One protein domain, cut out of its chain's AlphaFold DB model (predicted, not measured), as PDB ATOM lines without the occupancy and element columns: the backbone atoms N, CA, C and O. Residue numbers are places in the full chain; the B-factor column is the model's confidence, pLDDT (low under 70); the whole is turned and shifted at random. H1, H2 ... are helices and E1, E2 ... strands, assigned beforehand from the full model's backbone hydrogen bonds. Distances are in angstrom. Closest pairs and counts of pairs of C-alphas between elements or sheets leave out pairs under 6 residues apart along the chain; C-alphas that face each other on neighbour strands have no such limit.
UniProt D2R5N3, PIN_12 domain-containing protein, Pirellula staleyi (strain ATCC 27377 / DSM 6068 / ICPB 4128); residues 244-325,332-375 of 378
ATOM      1  N   LEU A 244      85.426  94.697 133.961       84.94
ATOM      2  CA  LEU A 244      86.561  95.465 133.457       84.94
ATOM      3  C   LEU A 244      87.825  95.292 134.306       84.94
ATOM      4  O   LEU A 244      88.922  95.464 133.777       84.94
ATOM      5  N   VAL A 245      87.711  94.892 135.581       84.38
ATOM      6  CA  VAL A 245      88.882  94.643 136.448       84.38
ATOM      7  C   VAL A 245      89.816  93.599 135.834       84.38
ATOM      8  O   VAL A 245      91.021  93.830 135.760       84.38
ATOM      9  N   GLY A 246      89.275  92.474 135.355       83.12
ATOM     10  CA  GLY A 246      90.084  91.407 134.758       83.12
ATOM     11  C   GLY A 246      90.820  91.867 133.497       83.12
ATOM     12  O   GLY A 246      92.015  91.614 133.347       83.12
ATOM     13  N   VAL A 247      90.123  92.611 132.633       88.12
ATOM     14  CA  VAL A 247      90.689  93.172 131.397       88.12
ATOM     15  C   VAL A 247      91.800  94.177 131.709       88.12
ATOM     16  O   VAL A 247      92.885  94.098 131.136       88.12
ATOM     17  N   ALA A 248      91.564  95.084 132.661       89.38
ATOM     18  CA  ALA A 248      92.552  96.070 133.090       89.38
ATOM     19  C   ALA A 248      93.811  95.403 133.668       89.38
ATOM     20  O   ALA A 248      94.927  95.789 133.319       89.38
ATOM     21  N   CYS A 249      93.637  94.383 134.515       87.88
ATOM     22  CA  CYS A 249      94.739  93.613 135.090       87.88
ATOM     23  C   CYS A 249      95.594  92.941 134.014       87.88
ATOM     24  O   CYS A 249      96.815  93.068 134.072       87.88
ATOM     25  N   SER A 250      94.973  92.258 133.045       87.94
ATOM     26  CA  SER A 250      95.696  91.600 131.945       87.94
ATOM     27  C   SER A 250      96.490  92.627 131.134       87.94
ATOM     28  O   SER A 250      97.704  92.500 131.005       87.94
ATOM     29  N   LEU A 251      95.868  93.733 130.710       92.44
ATOM     30  CA  LEU A 251      96.569  94.756 129.926       92.44
ATOM     31  C   LEU A 251      97.749  95.396 130.678       92.44
ATOM     32  O   LEU A 251      98.797  95.625 130.077       92.44
ATOM     33  N   LEU A 252      97.613  95.671 131.980       91.81
ATOM     34  CA  LEU A 252      98.688  96.279 132.772       91.81
ATOM     35  C   LEU A 252      99.826  95.305 133.103       91.81
ATOM     36  O   LEU A 252     100.982  95.719 133.122       91.81
ATOM     37  N   ARG A 253      99.514  94.034 133.386       88.38
ATOM     38  CA  ARG A 253     100.500  93.034 133.833       88.38
ATOM     39  C   ARG A 253     101.140  92.242 132.699       88.38
ATOM     40  O   ARG A 253     102.227  91.713 132.885       88.38
ATOM     41  N   GLU A 254     100.473  92.129 131.556       85.00
ATOM     42  CA  GLU A 254     100.921  91.268 130.456       85.00
ATOM     43  C   GLU A 254     101.359  92.100 129.249       85.00
ATOM     44  O   GLU A 254     102.416  91.847 128.675       85.00
ATOM     45  N   ASN A 255     100.585  93.125 128.877       87.31
ATOM     46  CA  ASN A 255     100.840  93.884 127.648       87.31
ATOM     47  C   ASN A 255     101.737  95.105 127.872       87.31
ATOM     48  O   ASN A 255     102.527  95.448 126.996       87.31
ATOM     49  N   GLU A 256     101.591  95.781 129.012       92.44
ATOM     50  CA  GLU A 256     102.242  97.068 129.288       92.44
ATOM     51  C   GLU A 256     103.158  97.045 130.523       92.44
ATOM     52  O   GLU A 256     103.605  98.100 130.977       92.44
ATOM     53  N   PHE A 257     103.483  95.858 131.050       91.31
ATOM     54  CA  PHE A 257     104.248  95.706 132.294       91.31
ATOM     55  C   PHE A 257     105.605  96.410 132.261       91.31
ATOM     56  O   PHE A 257     105.942  97.117 133.202       91.31
ATOM     57  N   GLU A 258     106.343  96.307 131.155       92.38
ATOM     58  CA  GLU A 258     107.634  96.993 131.000       92.38
ATOM     59  C   GLU A 258     107.503  98.516 131.109       92.38
ATOM     60  O   GLU A 258     108.323  99.172 131.749       92.38
ATOM     61  N   LYS A 259     106.439  99.099 130.543       94.31
ATOM     62  CA  LYS A 259     106.187 100.540 130.677       94.31
ATOM     63  C   LYS A 259     105.815 100.898 132.112       94.31
ATOM     64  O   LYS A 259     106.252 101.929 132.613       94.31
ATOM     65  N   VAL A 260     105.030 100.056 132.781       94.50
ATOM     66  CA  VAL A 260     104.676 100.246 134.194       94.50
ATOM     67  C   VAL A 260     105.920 100.169 135.085       94.50
ATOM     68  O   VAL A 260     106.093 101.018 135.957       94.50
ATOM     69  N   LEU A 261     106.824  99.222 134.827       93.44
ATOM     70  CA  LEU A 261     108.092  99.078 135.540       93.44
ATOM     71  C   LEU A 261     109.008 100.289 135.323       93.44
ATOM     72  O   LEU A 261     109.615 100.775 136.272       93.44
ATOM     73  N   GLN A 262     109.072 100.823 134.099       94.12
ATOM     74  CA  GLN A 262     109.805 102.060 133.810       94.12
ATOM     75  C   GLN A 262     109.235 103.258 134.575       94.12
ATOM     76  O   GLN A 262     109.994 104.008 135.181       94.12
ATOM     77  N   LEU A 263     107.909 103.412 134.609       95.44
ATOM     78  CA  LEU A 263     107.270 104.463 135.407       95.44
ATOM     79  C   LEU A 263     107.561 104.299 136.904       95.44
ATOM     80  O   LEU A 263     107.713 105.302 137.594       95.44
ATOM     81  N   ALA A 264     107.641 103.059 137.402       94.38
ATOM     82  CA  ALA A 264     107.959 102.786 138.800       94.38
ATOM     83  C   ALA A 264     109.402 103.190 139.117       94.38
ATOM     84  O   ALA A 264     109.626 103.873 140.108       94.38
ATOM     85  N   ARG A 265     110.357 102.865 138.234       93.88
ATOM     86  CA  ARG A 265     111.755 103.312 138.356       93.88
ATOM     87  C   ARG A 265     111.858 104.830 138.412       93.88
ATOM     88  O   ARG A 265     112.397 105.352 139.375       93.88
ATOM     89  N   THR A 266     111.247 105.534 137.458       94.25
ATOM     90  CA  THR A 266     111.243 107.006 137.459       94.25
ATOM     91  C   THR A 266     110.589 107.584 138.714       94.25
ATOM     92  O   THR A 266     111.015 108.624 139.203       94.25
ATOM     93  N   ALA A 267     109.546 106.949 139.251       92.94
ATOM     94  CA  ALA A 267     108.920 107.416 140.481       92.94
ATOM     95  C   ALA A 267     109.847 107.240 141.696       92.94
ATOM     96  O   ALA A 267     109.995 108.177 142.473       92.94
ATOM     97  N   VAL A 268     110.497 106.079 141.825       92.69
ATOM     98  CA  VAL A 268     111.423 105.772 142.929       92.69
ATOM     99  C   VAL A 268     112.706 106.602 142.856       92.69
ATOM    100  O   VAL A 268     113.204 107.022 143.888       92.69
ATOM    101  N   GLU A 269     113.203 106.926 141.662       90.44
ATOM    102  CA  GLU A 269     114.357 107.828 141.479       90.44
ATOM    103  C   GLU A 269     114.138 109.235 142.066       90.44
ATOM    104  O   GLU A 269     115.103 109.952 142.309       90.44
ATOM    105  N   ASN A 270     112.883 109.643 142.281       88.38
ATOM    106  CA  ASN A 270     112.539 110.926 142.898       88.38
ATOM    107  C   ASN A 270     112.263 110.818 144.410       88.38
ATOM    108  O   ASN A 270     111.889 111.819 145.020       88.38
ATOM    109  N   VAL A 271     112.398 109.629 145.002       90.25
ATOM    110  CA  VAL A 271     112.257 109.416 146.449       90.25
ATOM    111  C   VAL A 271     113.561 109.786 147.138       90.25
ATOM    112  O   VAL A 271     114.642 109.451 146.661       90.25
ATOM    113  N   THR A 272     113.449 110.467 148.275       87.94
ATOM    114  CA  THR A 272     114.595 110.764 149.133       87.94
ATOM    115  C   THR A 272     114.700 109.694 150.214       87.94
ATOM    116  O   THR A 272     113.752 109.487 150.972       87.94
ATOM    117  N   PHE A 273     115.834 109.002 150.285       87.00
ATOM    118  CA  PHE A 273     116.128 108.086 151.384       87.00
ATOM    119  C   PHE A 273     116.964 108.804 152.439       87.00
ATOM    120  O   PHE A 273     117.948 109.468 152.101       87.00
ATOM    121  N   GLU A 274     116.564 108.673 153.697       86.94
ATOM    122  CA  GLU A 274     117.167 109.365 154.837       86.94
ATOM    123  C   GLU A 274     117.501 108.356 155.940       86.94
ATOM    124  O   GLU A 274     116.784 107.370 156.121       86.94
ATOM    125  N   SER A 275     118.589 108.607 156.668       83.12
ATOM    126  CA  SER A 275     118.959 107.839 157.862       83.12
ATOM    127  C   SER A 275     117.985 108.146 159.005       83.12
ATOM    128  O   SER A 275     117.520 109.278 159.134       83.12
ATOM    129  N   ASP A 276     117.671 107.153 159.837       83.25
ATOM    130  CA  ASP A 276     116.986 107.369 161.116       83.25
ATOM    131  C   ASP A 276     117.912 107.919 162.212       83.25
ATOM    132  O   ASP A 276     117.432 108.439 163.223       83.25
ATOM    133  N   ASP A 277     119.222 107.793 162.008       81.06
ATOM    134  CA  ASP A 277     120.266 108.317 162.875       81.06
ATOM    135  C   ASP A 277     120.768 109.667 162.343       81.06
ATOM    136  O   ASP A 277     121.357 109.735 161.259       81.06
ATOM    137  N   ASP A 278     120.532 110.720 163.133       78.00
ATOM    138  CA  ASP A 278     120.939 112.102 162.853       78.00
ATOM    139  C   ASP A 278     122.472 112.264 162.783       78.00
ATOM    140  O   ASP A 278     122.953 113.267 162.263       78.00
ATOM    141  N   ASP A 279     123.252 111.300 163.290       81.06
ATOM    142  CA  ASP A 279     124.717 111.326 163.222       81.06
ATOM    143  C   ASP A 279     125.257 110.870 161.845       81.06
ATOM    144  O   ASP A 279     126.476 110.883 161.630       81.06
ATOM    145  N   PHE A 280     124.390 110.464 160.903       77.94
ATOM    146  CA  PHE A 280     124.787 109.950 159.587       77.94
ATOM    147  C   PHE A 280     123.970 110.527 158.424       77.94
ATOM    148  O   PHE A 280     122.742 110.541 158.427       77.94
ATOM    149  N   GLU A 281     124.666 110.897 157.349       81.25
ATOM    150  CA  GLU A 281     124.070 111.273 156.069       81.25
ATOM    151  C   GLU A 281     124.192 110.138 155.039       81.25
ATOM    152  O   GLU A 281     125.235 109.486 154.902       81.25
ATOM    153  N   LEU A 282     123.125 109.935 154.255       83.75
ATOM    154  CA  LEU A 282     123.096 108.990 153.137       83.75
ATOM    155  C   LEU A 282     123.404 109.694 151.814       83.75
ATOM    156  O   LEU A 282     122.614 110.497 151.312       83.75
ATOM    157  N   THR A 283     124.520 109.329 151.188       83.44
ATOM    158  CA  THR A 283     124.953 109.867 149.889       83.44
ATOM    159  C   THR A 283     125.051 108.770 148.825       83.44
ATOM    160  O   THR A 283     124.956 107.584 149.132       83.44
ATOM    161  N   ASN A 284     125.210 109.156 147.551       84.06
ATOM    162  CA  ASN A 284     125.381 108.237 146.411       84.06
ATOM    163  C   ASN A 284     124.325 107.120 146.343       84.06
ATOM    164  O   ASN A 284     124.654 105.938 146.313       84.06
ATOM    165  N   GLN A 285     123.054 107.517 146.332       85.12
ATOM    166  CA  GLN A 285     121.924 106.593 146.348       85.12
ATOM    167  C   GLN A 285     121.719 105.972 144.955       85.12
ATOM    168  O   GLN A 285     121.520 106.696 143.977       85.12
ATOM    169  N   GLU A 286     121.757 104.644 144.856       89.00
ATOM    170  CA  GLU A 286     121.537 103.901 143.609       89.00
ATOM    171  C   GLU A 286     120.539 102.758 143.821       89.00
ATOM    172  O   GLU A 286     120.747 101.876 144.651       89.00
ATOM    173  N   ILE A 287     119.462 102.737 143.033       90.62
ATOM    174  CA  ILE A 287     118.484 101.642 143.048       90.62
ATOM    175  C   ILE A 287     119.065 100.437 142.302       90.62
ATOM    176  O   ILE A 287     119.133 100.432 141.070       90.62
ATOM    177  N   THR A 288     119.447  99.392 143.033       89.38
ATOM    178  CA  THR A 288     120.066  98.179 142.472       89.38
ATOM    179  C   THR A 288     119.023  97.160 142.025       89.38
ATOM    180  O   THR A 288     119.195  96.488 141.002       89.38
ATOM    181  N   ARG A 289     117.897  97.078 142.741       92.25
ATOM    182  CA  ARG A 289     116.774  96.191 142.425       92.25
ATOM    183  C   ARG A 289     115.456  96.930 142.574       92.25
ATOM    184  O   ARG A 289     115.276  97.732 143.478       92.25
ATOM    185  N   LEU A 290     114.521  96.635 141.677       93.88
ATOM    186  CA  LEU A 290     113.155  97.132 141.766       93.88
ATOM    187  C   LEU A 290     112.205  96.119 141.135       93.88
ATOM    188  O   LEU A 290     112.416  95.689 139.998       93.88
ATOM    189  N   GLU A 291     111.147  95.787 141.859       92.12
ATOM    190  CA  GLU A 291     110.100  94.866 141.445       92.12
ATOM    191  C   GLU A 291     108.713  95.368 141.858       92.12
ATOM    192  O   GLU A 291     108.539  96.078 142.844       92.12
ATOM    193  N   ILE A 292     107.701  94.994 141.073       91.38
ATOM    194  CA  ILE A 292     106.298  95.272 141.387       91.38
ATOM    195  C   ILE A 292     105.687  93.979 141.913       91.38
ATOM    196  O   ILE A 292     105.360  93.080 141.136       91.38
ATOM    197  N   THR A 293     105.527  93.883 143.231       90.69
ATOM    198  CA  THR A 293     105.057  92.661 143.900       90.69
ATOM    199  C   THR A 293     103.534  92.570 143.962       90.69
ATOM    200  O   THR A 293     102.975  91.475 144.060       90.69
ATOM    201  N   ALA A 294     102.826  93.696 143.826       87.56
ATOM    202  CA  ALA A 294     101.370  93.713 143.707       87.56
ATOM    203  C   ALA A 294     100.864  94.813 142.767       87.56
ATOM    204  O   ALA A 294     101.416  95.908 142.713       87.56
ATOM    205  N   LEU A 295      99.759  94.529 142.069       89.62
ATOM    206  CA  LEU A 295      99.017  95.487 141.243       89.62
ATOM    207  C   LEU A 295      97.519  95.191 141.341       89.62
ATOM    208  O   LEU A 295      97.044  94.207 140.775       89.62
ATOM    209  N   ASN A 296      96.770  96.038 142.039       87.31
ATOM    210  CA  ASN A 296      95.356  95.819 142.330       87.31
ATOM    211  C   ASN A 296      94.514  96.964 141.777       87.31
ATOM    212  O   ASN A 296      94.783  98.125 142.073       87.31
ATOM    213  N   ILE A 297      93.468  96.662 141.007       88.50
ATOM    214  CA  ILE A 297      92.555  97.699 140.517       88.50
ATOM    215  C   ILE A 297      91.678  98.178 141.672       88.50
ATOM    216  O   ILE A 297      90.935  97.400 142.266       88.50
ATOM    217  N   VAL A 298      91.760  99.470 141.980       86.81
ATOM    218  CA  VAL A 298      91.014 100.094 143.086       86.81
ATOM    219  C   VAL A 298      89.855 100.959 142.598       86.81
ATOM    220  O   VAL A 298      88.925 101.223 143.356       86.81
ATOM    221  N   ALA A 299      89.882 101.388 141.335       85.88
ATOM    222  CA  ALA A 299      88.835 102.211 140.741       85.88
ATOM    223  C   ALA A 299      88.739 102.013 139.224       85.88
ATOM    224  O   ALA A 299      89.763 101.909 138.550       85.88
ATOM    225  N   ILE A 300      87.512 102.033 138.695       88.00
ATOM    226  CA  ILE A 300      87.216 101.984 137.257       88.00
ATOM    227  C   ILE A 300      86.228 103.091 136.891       88.00
ATOM    228  O   ILE A 300      85.194 103.262 137.534       88.00
ATOM    229  N   ALA A 301      86.559 103.836 135.841       85.69
ATOM    230  CA  ALA A 301      85.698 104.797 135.167       85.69
ATOM    231  C   ALA A 301      85.338 104.293 133.764       85.69
ATOM    232  O   ALA A 301      85.683 103.181 133.387       85.69
ATOM    233  N   LYS A 302      84.687 105.135 132.955       83.31
ATOM    234  CA  LYS A 302      84.253 104.778 131.593       83.31
ATOM    235  C   LYS A 302      85.388 104.235 130.707       83.31
ATOM    236  O   LYS A 302      85.232 103.186 130.098       83.31
ATOM    237  N   ASN A 303      86.522 104.941 130.663       89.00
ATOM    238  CA  ASN A 303      87.686 104.611 129.824       89.00
ATOM    239  C   ASN A 303      89.001 104.702 130.619       89.00
ATOM    240  O   ASN A 303      90.048 105.028 130.064       89.00
ATOM    241  N   SER A 304      88.965 104.541 131.937       90.75
ATOM    242  CA  SER A 304      90.172 104.646 132.758       90.75
ATOM    243  C   SER A 304      90.064 103.811 134.019       90.75
ATOM    244  O   SER A 304      88.966 103.504 134.481       90.75
ATOM    245  N   CYS A 305      91.207 103.448 134.590       91.50
ATOM    246  CA  CYS A 305      91.275 102.811 135.896       91.50
ATOM    247  C   CYS A 305      92.403 103.399 136.742       91.50
ATOM    248  O   CYS A 305      93.321 104.044 136.229       91.50
ATOM    249  N   VAL A 306      92.338 103.128 138.043       91.44
ATOM    250  CA  VAL A 306      93.466 103.286 138.963       91.44
ATOM    251  C   VAL A 306      93.858 101.921 139.480       91.44
ATOM    252  O   VAL A 306      93.013 101.183 139.996       91.44
ATOM    253  N   ALA A 307      95.142 101.614 139.357       91.19
ATOM    254  CA  ALA A 307      95.766 100.469 139.982       91.19
ATOM    255  C   ALA A 307      96.628 100.940 141.154       91.19
ATOM    256  O   ALA A 307      97.471 101.817 140.983       91.19
ATOM    257  N   ARG A 308      96.436 100.334 142.323       91.44
ATOM    258  CA  ARG A 308      97.367 100.446 143.439       91.44
ATOM    259  C   ARG A 308      98.478  99.432 143.246       91.44
ATOM    260  O   ARG A 308      98.199  98.241 143.088       91.44
ATOM    261  N   ILE A 309      99.711  99.907 143.269       92.12
ATOM    262  CA  ILE A 309     100.902  99.088 143.110       92.12
ATOM    263  C   ILE A 309     101.698  99.035 144.409       92.12
ATOM    264  O   ILE A 309     101.732 100.005 145.169       92.12
ATOM    265  N   LYS A 310     102.314  97.880 144.645       92.56
ATOM    266  CA  LYS A 310     103.335  97.672 145.666       92.56
ATOM    267  C   LYS A 310     104.668  97.500 144.950       92.56
ATOM    268  O   LYS A 310     104.757  96.667 144.046       92.56
ATOM    269  N   ILE A 311     105.640  98.322 145.319       93.69
ATOM    270  CA  ILE A 311     106.996  98.320 144.784       93.69
ATOM    271  C   ILE A 311     107.917  97.889 145.919       93.69
ATOM    272  O   ILE A 311     107.881  98.479 146.995       93.69
ATOM    273  N   GLU A 312     108.721  96.870 145.669       94.31
ATOM    274  CA  GLU A 312     109.798  96.446 146.561       94.31
ATOM    275  C   GLU A 312     111.116  96.587 145.807       94.31
ATOM    276  O   GLU A 312     111.164  96.462 144.578       94.31
ATOM    277  N   GLY A 313     112.185  96.898 146.518       93.12
ATOM    278  CA  GLY A 313     113.478  97.082 145.891       93.12
ATOM    279  C   GLY A 313     114.611  97.134 146.889       93.12
ATOM    280  O   GLY A 313     114.397  97.100 148.095       93.12
ATOM    281  N   GLU A 314     115.807  97.226 146.330       93.06
ATOM    282  CA  GLU A 314     117.054  97.375 147.063       93.06
ATOM    283  C   GLU A 314     117.688  98.687 146.620       93.06
ATOM    284  O   GLU A 314     117.721  99.014 145.422       93.06
ATOM    285  N   VAL A 315     118.181  99.438 147.592       91.31
ATOM    286  CA  VAL A 315     118.890 100.684 147.368       91.31
ATOM    287  C   VAL A 315     120.252 100.615 148.037       91.31
ATOM    288  O   VAL A 315     120.407 100.146 149.161       91.31
ATOM    289  N   MET A 316     121.264 101.028 147.289       89.88
ATOM    290  CA  MET A 316     122.637 101.104 147.741       89.88
ATOM    291  C   MET A 316     122.962 102.550 148.099       89.88
ATOM    292  O   MET A 316     122.692 103.454 147.309       89.88
ATOM    293  N   HIS A 317     123.576 102.756 149.261       89.06
ATOM    294  CA  HIS A 317     123.966 104.077 149.750       89.06
ATOM    295  C   HIS A 317     125.387 104.066 150.303       89.06
ATOM    296  O   HIS A 317     125.865 103.050 150.813       89.06
ATOM    297  N   THR A 318     126.048 105.219 150.247       87.38
ATOM    298  CA  THR A 318     127.263 105.503 151.011       87.38
ATOM    299  C   THR A 318     126.892 106.248 152.286       87.38
ATOM    300  O   THR A 318     126.340 107.347 152.218       87.38
ATOM    301  N   VAL A 319     127.227 105.665 153.436       84.12
ATOM    302  CA  VAL A 319     127.018 106.283 154.749       84.12
ATOM    303  C   VAL A 319     128.209 107.162 155.100       84.12
ATOM    304  O   VAL A 319     129.352 106.696 155.065       84.12
ATOM    305  N   VAL A 320     127.940 108.415 155.460       83.06
ATOM    306  CA  VAL A 320     128.958 109.396 155.848       83.06
ATOM    307  C   VAL A 320     128.584 109.977 157.216       83.06
ATOM    308  O   VAL A 320     127.422 110.320 157.407       83.06
ATOM    309  N   PRO A 321     129.512 110.092 158.184       76.94
ATOM    310  CA  PRO A 321     129.216 110.747 159.458       76.94
ATOM    311  C   PRO A 321     128.823 112.214 159.249       76.94
ATOM    312  O   PRO A 321     129.546 112.940 158.557       76.94
ATOM    313  N   ASP A 322     127.746 112.670 159.889       70.38
ATOM    314  CA  ASP A 322     127.387 114.087 159.949       70.38
ATOM    315  C   ASP A 322     128.345 114.810 160.910       70.38
ATOM    316  O   ASP A 322     128.143 114.955 162.119       70.38
ATOM    317  N   VAL A 323     129.484 115.239 160.368       64.31
ATOM    318  CA  VAL A 323     130.439 116.090 161.078       64.31
ATOM    319  C   VAL A 323     129.935 117.530 161.068       64.31
ATOM    320  O   VAL A 323     130.397 118.380 160.303       64.31
ATOM    321  N   GLY A 324     129.004 117.822 161.977       56.56
ATOM    322  CA  GLY A 324     128.546 119.181 162.246       56.56
ATOM    323  C   GLY A 324     129.693 120.179 162.513       56.56
ATOM    324  O   GLY A 324     130.835 119.819 162.800       56.56
ATOM    325  N   LEU A 325     129.367 121.481 162.465       48.03
ATOM    326  CA  LEU A 325     130.257 122.669 162.506       48.03
ATOM    327  C   LEU A 325     131.319 122.752 163.633       48.03
ATOM    328  O   LEU A 325     132.095 123.710 163.667       48.03
ATOM    329  N   ARG A 332     140.162 108.163 159.411       46.38
ATOM    330  CA  ARG A 332     139.923 106.767 159.010       46.38
ATOM    331  C   ARG A 332     138.443 106.689 158.603       46.38
ATOM    332  O   ARG A 332     137.669 105.948 159.190       46.38
ATOM    333  N   GLU A 333     138.063 107.533 157.646       52.38
ATOM    334  CA  GLU A 333     136.759 107.484 156.978       52.38
ATOM    335  C   GLU A 333     136.720 106.193 156.162       52.38
ATOM    336  O   GLU A 333     137.446 106.037 155.178       52.38
ATOM    337  N   VAL A 334     135.973 105.211 156.650       54.06
ATOM    338  CA  VAL A 334     135.577 104.076 155.830       54.06
ATOM    339  C   VAL A 334     134.181 104.426 155.357       54.06
ATOM    340  O   VAL A 334     133.232 104.330 156.127       54.06
ATOM    341  N   ASP A 335     134.085 104.882 154.112       61.59
ATOM    342  CA  ASP A 335     132.818 104.945 153.397       61.59
ATOM    343  C   ASP A 335     132.223 103.535 153.427       61.59
ATOM    344  O   ASP A 335     132.747 102.604 152.801       61.59
ATOM    345  N   HIS A 336     131.172 103.348 154.219       74.94
ATOM    346  CA  HIS A 336     130.462 102.084 154.263       74.94
ATOM    347  C   HIS A 336     129.367 102.127 153.206       74.94
ATOM    348  O   HIS A 336     128.451 102.947 153.261       74.94
ATOM    349  N   THR A 337     129.488 101.250 152.210       81.88
ATOM    350  CA  THR A 337     128.392 100.971 151.289       81.88
ATOM    351  C   THR A 337     127.442  99.995 151.961       81.88
ATOM    352  O   THR A 337     127.831  98.864 152.260       81.88
ATOM    353  N   ILE A 338     126.210 100.434 152.176       86.19
ATOM    354  CA  ILE A 338     125.122  99.600 152.680       86.19
ATOM    355  C   ILE A 338     124.112  99.356 151.561       86.19
ATOM    356  O   ILE A 338     123.995 100.159 150.634       86.19
ATOM    357  N   ILE A 339     123.417  98.225 151.639       86.81
ATOM    358  CA  ILE A 339     122.283  97.900 150.777       86.81
ATOM    359  C   ILE A 339     121.097  97.676 151.697       86.81
ATOM    360  O   ILE A 339     121.185  96.855 152.611       86.81
ATOM    361  N   GLU A 340     120.015  98.395 151.445       88.25
ATOM    362  CA  GLU A 340     118.804  98.330 152.250       88.25
ATOM    363  C   GLU A 340     117.591  98.040 151.373       88.25
ATOM    364  O   GLU A 340     117.480  98.511 150.237       88.25
ATOM    365  N   ASP A 341     116.686  97.233 151.918       90.56
ATOM    366  CA  ASP A 341     115.409  96.937 151.290       90.56
ATOM    367  C   ASP A 341     114.435  98.087 151.555       90.56
ATOM    368  O   ASP A 341     114.353  98.612 152.668       90.56
ATOM    369  N   PHE A 342     113.630  98.430 150.554       90.69
ATOM    370  CA  PHE A 342     112.538  99.379 150.716       90.69
ATOM    371  C   PHE A 342     111.222  98.823 150.183       90.69
ATOM    372  O   PHE A 342     111.167  98.035 149.236       90.69
ATOM    373  N   GLU A 343     110.137  99.298 150.786       92.75
ATOM    374  CA  GLU A 343     108.773  99.017 150.366       92.75
ATOM    375  C   GLU A 343     108.048 100.340 150.136       92.75
ATOM    376  O   GLU A 343     107.976 101.193 151.018       92.75
ATOM    377  N   LEU A 344     107.488 100.502 148.941       93.19
ATOM    378  CA  LEU A 344     106.740 101.683 148.545       93.19
ATOM    379  C   LEU A 344     105.384 101.295 147.967       93.19
ATOM    380  O   LEU A 344     105.213 100.274 147.296       93.19
ATOM    381  N   PHE A 345     104.408 102.171 148.174       92.56
ATOM    382  CA  PHE A 345     103.097 102.060 147.554       92.56
ATOM    383  C   PHE A 345     102.832 103.267 146.674       92.56
ATOM    384  O   PHE A 345     103.222 104.390 146.989       92.56
ATOM    385  N   GLY A 346     102.116 103.046 145.579       91.62
ATOM    386  CA  GLY A 346     101.716 104.127 144.693       91.62
ATOM    387  C   GLY A 346     100.452 103.810 143.921       91.62
ATOM    388  O   GLY A 346      99.984 102.670 143.887       91.62
ATOM    389  N   ASP A 347      99.911 104.839 143.281       93.38
ATOM    390  CA  ASP A 347      98.759 104.716 142.401       93.38
ATOM    391  C   ASP A 347      99.146 105.048 140.959       93.38
ATOM    392  O   ASP A 347      99.707 106.105 140.658       93.38
ATOM    393  N   LEU A 348      98.796 104.137 140.056       94.31
ATOM    394  CA  LEU A 348      98.946 104.270 138.616       94.31
ATOM    395  C   LEU A 348      97.575 104.513 137.984       94.31
ATOM    396  O   LEU A 348      96.676 103.677 138.098       94.31
ATOM    397  N   LYS A 349      97.426 105.623 137.257       94.44
ATOM    398  CA  LYS A 349      96.234 105.894 136.444       94.44
ATOM    399  C   LYS A 349      96.483 105.490 134.991       94.44
ATOM    400  O   LYS A 349      97.439 105.958 134.373       94.44
ATOM    401  N   ALA A 350      95.598 104.661 134.446       94.19
ATOM    402  CA  ALA A 350      95.641 104.196 133.061       94.19
ATOM    403  C   ALA A 350      94.377 104.627 132.306       94.19
ATOM    404  O   ALA A 350      93.272 104.535 132.840       94.19
ATOM    405  N   GLU A 351      94.537 105.091 131.068       94.00
ATOM    406  CA  GLU A 351      93.448 105.421 130.144       94.00
ATOM    407  C   GLU A 351      93.410 104.384 129.015       94.00
ATOM    408  O   GLU A 351      94.445 104.038 128.442       94.00
ATOM    409  N   PHE A 352      92.214 103.912 128.679       93.94
ATOM    410  CA  PHE A 352      91.957 102.867 127.691       93.94
ATOM    411  C   PHE A 352      91.207 103.435 126.489       93.94
ATOM    412  O   PHE A 352      90.589 104.502 126.551       93.94
ATOM    413  N   ASP A 353      91.239 102.706 125.377       93.38
ATOM    414  CA  ASP A 353      90.286 102.958 124.305       93.38
ATOM    415  C   ASP A 353      88.861 102.563 124.727       93.38
ATOM    416  O   ASP A 353      88.639 101.883 125.726       93.38
ATOM    417  N   SER A 354      87.862 103.005 123.962       88.06
ATOM    418  CA  SER A 354      86.450 102.778 124.295       88.06
ATOM    419  C   SER A 354      86.045 101.302 124.354       88.06
ATOM    420  O   SER A 354      84.994 100.988 124.903       88.06
ATOM    421  N   SER A 355      86.836 100.409 123.754       89.62
ATOM    422  CA  SER A 355      86.627  98.957 123.752       89.62
ATOM    423  C   SER A 355      87.423  98.220 124.827       89.62
ATOM    424  O   SER A 355      87.305  97.000 124.899       89.62
ATOM    425  N   TRP A 356      88.217  98.921 125.648       91.25
ATOM    426  CA  TRP A 356      89.089  98.313 126.658       91.25
ATOM    427  C   TRP A 356      90.043  97.256 126.078       91.25
ATOM    428  O   TRP A 356      90.392  96.277 126.729       91.25
ATOM    429  N   THR A 357      90.478  97.451 124.833       91.62
ATOM    430  CA  THR A 357      91.365  96.525 124.113       91.62
ATOM    431  C   THR A 357      92.829  96.926 124.170       91.62
ATOM    432  O   THR A 357      93.703  96.094 123.933       91.62
ATOM    433  N   LYS A 358      93.120  98.194 124.472       93.62
ATOM    434  CA  LYS A 358      94.488  98.689 124.655       93.62
ATOM    435  C   LYS A 358      94.530  99.868 125.613       93.62
ATOM    436  O   LYS A 358      93.577 100.643 125.716       93.62
ATOM    437  N   ILE A 359      95.687 100.041 126.240       95.00
ATOM    438  CA  ILE A 359      96.009 101.239 127.008       95.00
ATOM    439  C   ILE A 359      96.437 102.332 126.024       95.00
ATOM    440  O   ILE A 359      97.328 102.145 125.197       95.00
ATOM    441  N   VAL A 360      95.765 103.476 126.089       95.56
ATOM    442  CA  VAL A 360      96.056 104.664 125.276       95.56
ATOM    443  C   VAL A 360      97.087 105.544 125.971       95.56
ATOM    444  O   VAL A 360      97.893 106.189 125.301       95.56
ATOM    445  N   LYS A 361      97.073 105.578 127.308       94.56
ATOM    446  CA  LYS A 361      97.963 106.431 128.096       94.56
ATOM    447  C   LYS A 361      98.145 105.895 129.513       94.56
ATOM    448  O   LYS A 361      97.190 105.441 130.137       94.56
ATOM    449  N   LEU A 362      99.367 106.017 130.027       94.75
ATOM    450  CA  LEU A 362      99.708 105.800 131.432       94.75
ATOM    451  C   LEU A 362     100.158 107.133 132.032       94.75
ATOM    452  O   LEU A 362     100.967 107.843 131.433       94.75
ATOM    453  N   ALA A 363      99.602 107.494 133.184       93.75
ATOM    454  CA  ALA A 363     100.088 108.623 133.967       93.75
ATOM    455  C   ALA A 363     101.333 108.215 134.778       93.75
ATOM    456  O   ALA A 363     101.484 107.029 135.075       93.75
ATOM    457  N   PRO A 364     102.195 109.169 135.178       93.69
ATOM    458  CA  PRO A 364     103.237 108.906 136.168       93.69
ATOM    459  C   PRO A 364     102.657 108.270 137.434       93.69
ATOM    460  O   PRO A 364     101.543 108.611 137.847       93.69
ATOM    461  N   ILE A 365     103.412 107.354 138.041       93.69
ATOM    462  CA  ILE A 365     103.038 106.752 139.322       93.69
ATOM    463  C   ILE A 365     103.115 107.826 140.400       93.69
ATOM    464  O   ILE A 365     104.131 108.501 140.547       93.69
ATOM    465  N   GLN A 366     102.029 107.971 141.151       91.69
ATOM    466  CA  GLN A 366     101.990 108.848 142.309       91.69
ATOM    467  C   GLN A 366     102.266 108.005 143.557       91.69
ATOM    468  O   GLN A 366     101.384 107.262 143.996       91.69
ATOM    469  N   LEU A 367     103.486 108.100 144.092       92.31
ATOM    470  CA  LEU A 367     103.872 107.411 145.323       92.31
ATOM    471  C   LEU A 367     103.152 107.998 146.539       92.31
ATOM    472  O   LEU A 367     102.691 109.144 146.542       92.31
ATOM    473  N   ASP A 368     103.004 107.163 147.559       89.44
ATOM    474  CA  ASP A 368     102.429 107.554 148.837       89.44
ATOM    475  C   ASP A 368     103.383 108.431 149.637       89.44
ATOM    476  O   ASP A 368     102.916 109.383 150.269       89.44
ATOM    477  N   ASP A 369     104.670 108.116 149.566       85.81
ATOM    478  CA  ASP A 369     105.718 108.696 150.382       85.81
ATOM    479  C   ASP A 369     106.820 109.233 149.462       85.81
ATOM    480  O   ASP A 369     107.222 108.582 148.497       85.81
ATOM    481  N   GLU A 370     107.243 110.465 149.732       82.38
ATOM    482  CA  GLU A 370     108.349 111.137 149.031       82.38
ATOM    483  C   GLU A 370     109.683 110.930 149.770       82.38
ATOM    484  O   GLU A 370     110.748 111.158 149.200       82.38
ATOM    485  N   PHE A 371     109.603 110.451 151.017       83.75
ATOM    486  CA  PHE A 371     110.721 110.196 151.915       83.75
ATOM    487  C   PHE A 371     110.610 108.785 152.486       83.75
ATOM    488  O   PHE A 371     109.521 108.370 152.896       83.75
ATOM    489  N   VAL A 372     111.728 108.069 152.538       84.06
ATOM    490  CA  VAL A 372     111.840 106.759 153.182       84.06
ATOM    491  C   VAL A 372     112.945 106.838 154.221       84.06
ATOM    492  O   VAL A 372     114.106 107.045 153.880       84.06
ATOM    493  N   THR A 373     112.576 106.671 155.488       82.31
ATOM    494  CA  THR A 373     113.542 106.561 156.582       82.31
ATOM    495  C   THR A 373     114.046 105.126 156.661       82.31
ATOM    496  O   THR A 373     113.242 104.197 156.800       82.31
ATOM    497  N   LEU A 374     115.359 104.954 156.567       81.06
ATOM    498  CA  LEU A 374     116.037 103.670 156.648       81.06
ATOM    499  C   LEU A 374     116.689 103.509 158.024       81.06
ATOM    500  O   LEU A 374     117.217 104.467 158.582       81.06
ATOM    501  N   PHE A 375     116.609 102.298 158.574       76.19
ATOM    502  CA  PHE A 375     117.178 101.961 159.879       76.19
ATOM    503  C   PHE A 375     118.605 101.459 159.687       76.19
ATOM    504  O   PHE A 375     118.832 100.251 159.561       76.19
TER     505      PHE A 375
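What this domain is: This is residues 244 to 325 and 332 to 375 of the 378 residues of the protein "PIN_12 domain-containing protein" of Pirellula staleyi (strain ATCC 27377 / DSM 6068 / ICPB 4128) (UniProt D2R5N3). Three long antiparallel strands, E2, E3 and E4, with short E5 at one edge, form a sheet curled like part of a barrel round helix H2; H1 covers one end of the same face. Towards the other end the small parallel pair E1 and E6 lies between E2 and E4, completing a long, slender rod spanning 64 by 21 by 18 A. The 126 printed residues include two named helices and six named strands, in the order H1 H2 E1 E2 E3 E4 E5 E6; the sheet's order is E2 - E3 - E4 - E5. The class is mixed, and the whole is loose, with a radius of gyration of the C-alphas of 18.0 A.

How they stand to each other: E2, residues 280 to 300, and E3, residues 304 to 321, form a hairpin, with N 291 and O 312 2.8 A apart. E4, residues 336 to 352, is antiparallel to E3, with N 311 and O 344 at 2.8 A. E5, residues 359 to 362, forms a hairpin with E4, with N 351 and O 361 at 2.8 A. H1, residues 244 to 255, and H2, residues 257 to 268, are on one face of the sheet E2 E3 E4 E5, making two layers, helices on one face of a sheet. The closest C-alphas of H1 and E2 are those of Val 245 and Ile 297, 6.3 A; of H2 and E2, Arg 265 and Leu 290, 7.2 A. H1 and H2 are about perpendicular at 85 degrees. In both, every O i to N i+4 pair is within hydrogen-bond range. E1, residues 272 to 275, and E6, residues 371 to 374, are parallel, with N 372 and O 272 at 2.9 A.

Where its parts are: E2 spans 44.4 A and bends by 86 degrees at residue 284; E3 spans 47.7 A and E4 46.8 A. H1 begins at C-alpha 244 (86.561, 95.465, 133.457), and E6 ends at C-alpha 374 (116.037, 103.670, 156.648).

The domain as a whole: The C-alphas farthest apart, those of Arg 332 and Ser 355, are 64.4 A apart. Residues 326 to 331 are not printed; C-alphas 325 and 332 are 18.9 A apart across this cut. Of the links printed whole, none is long. Residues 323 to 325 and 332 to 335 have pLDDT under 70.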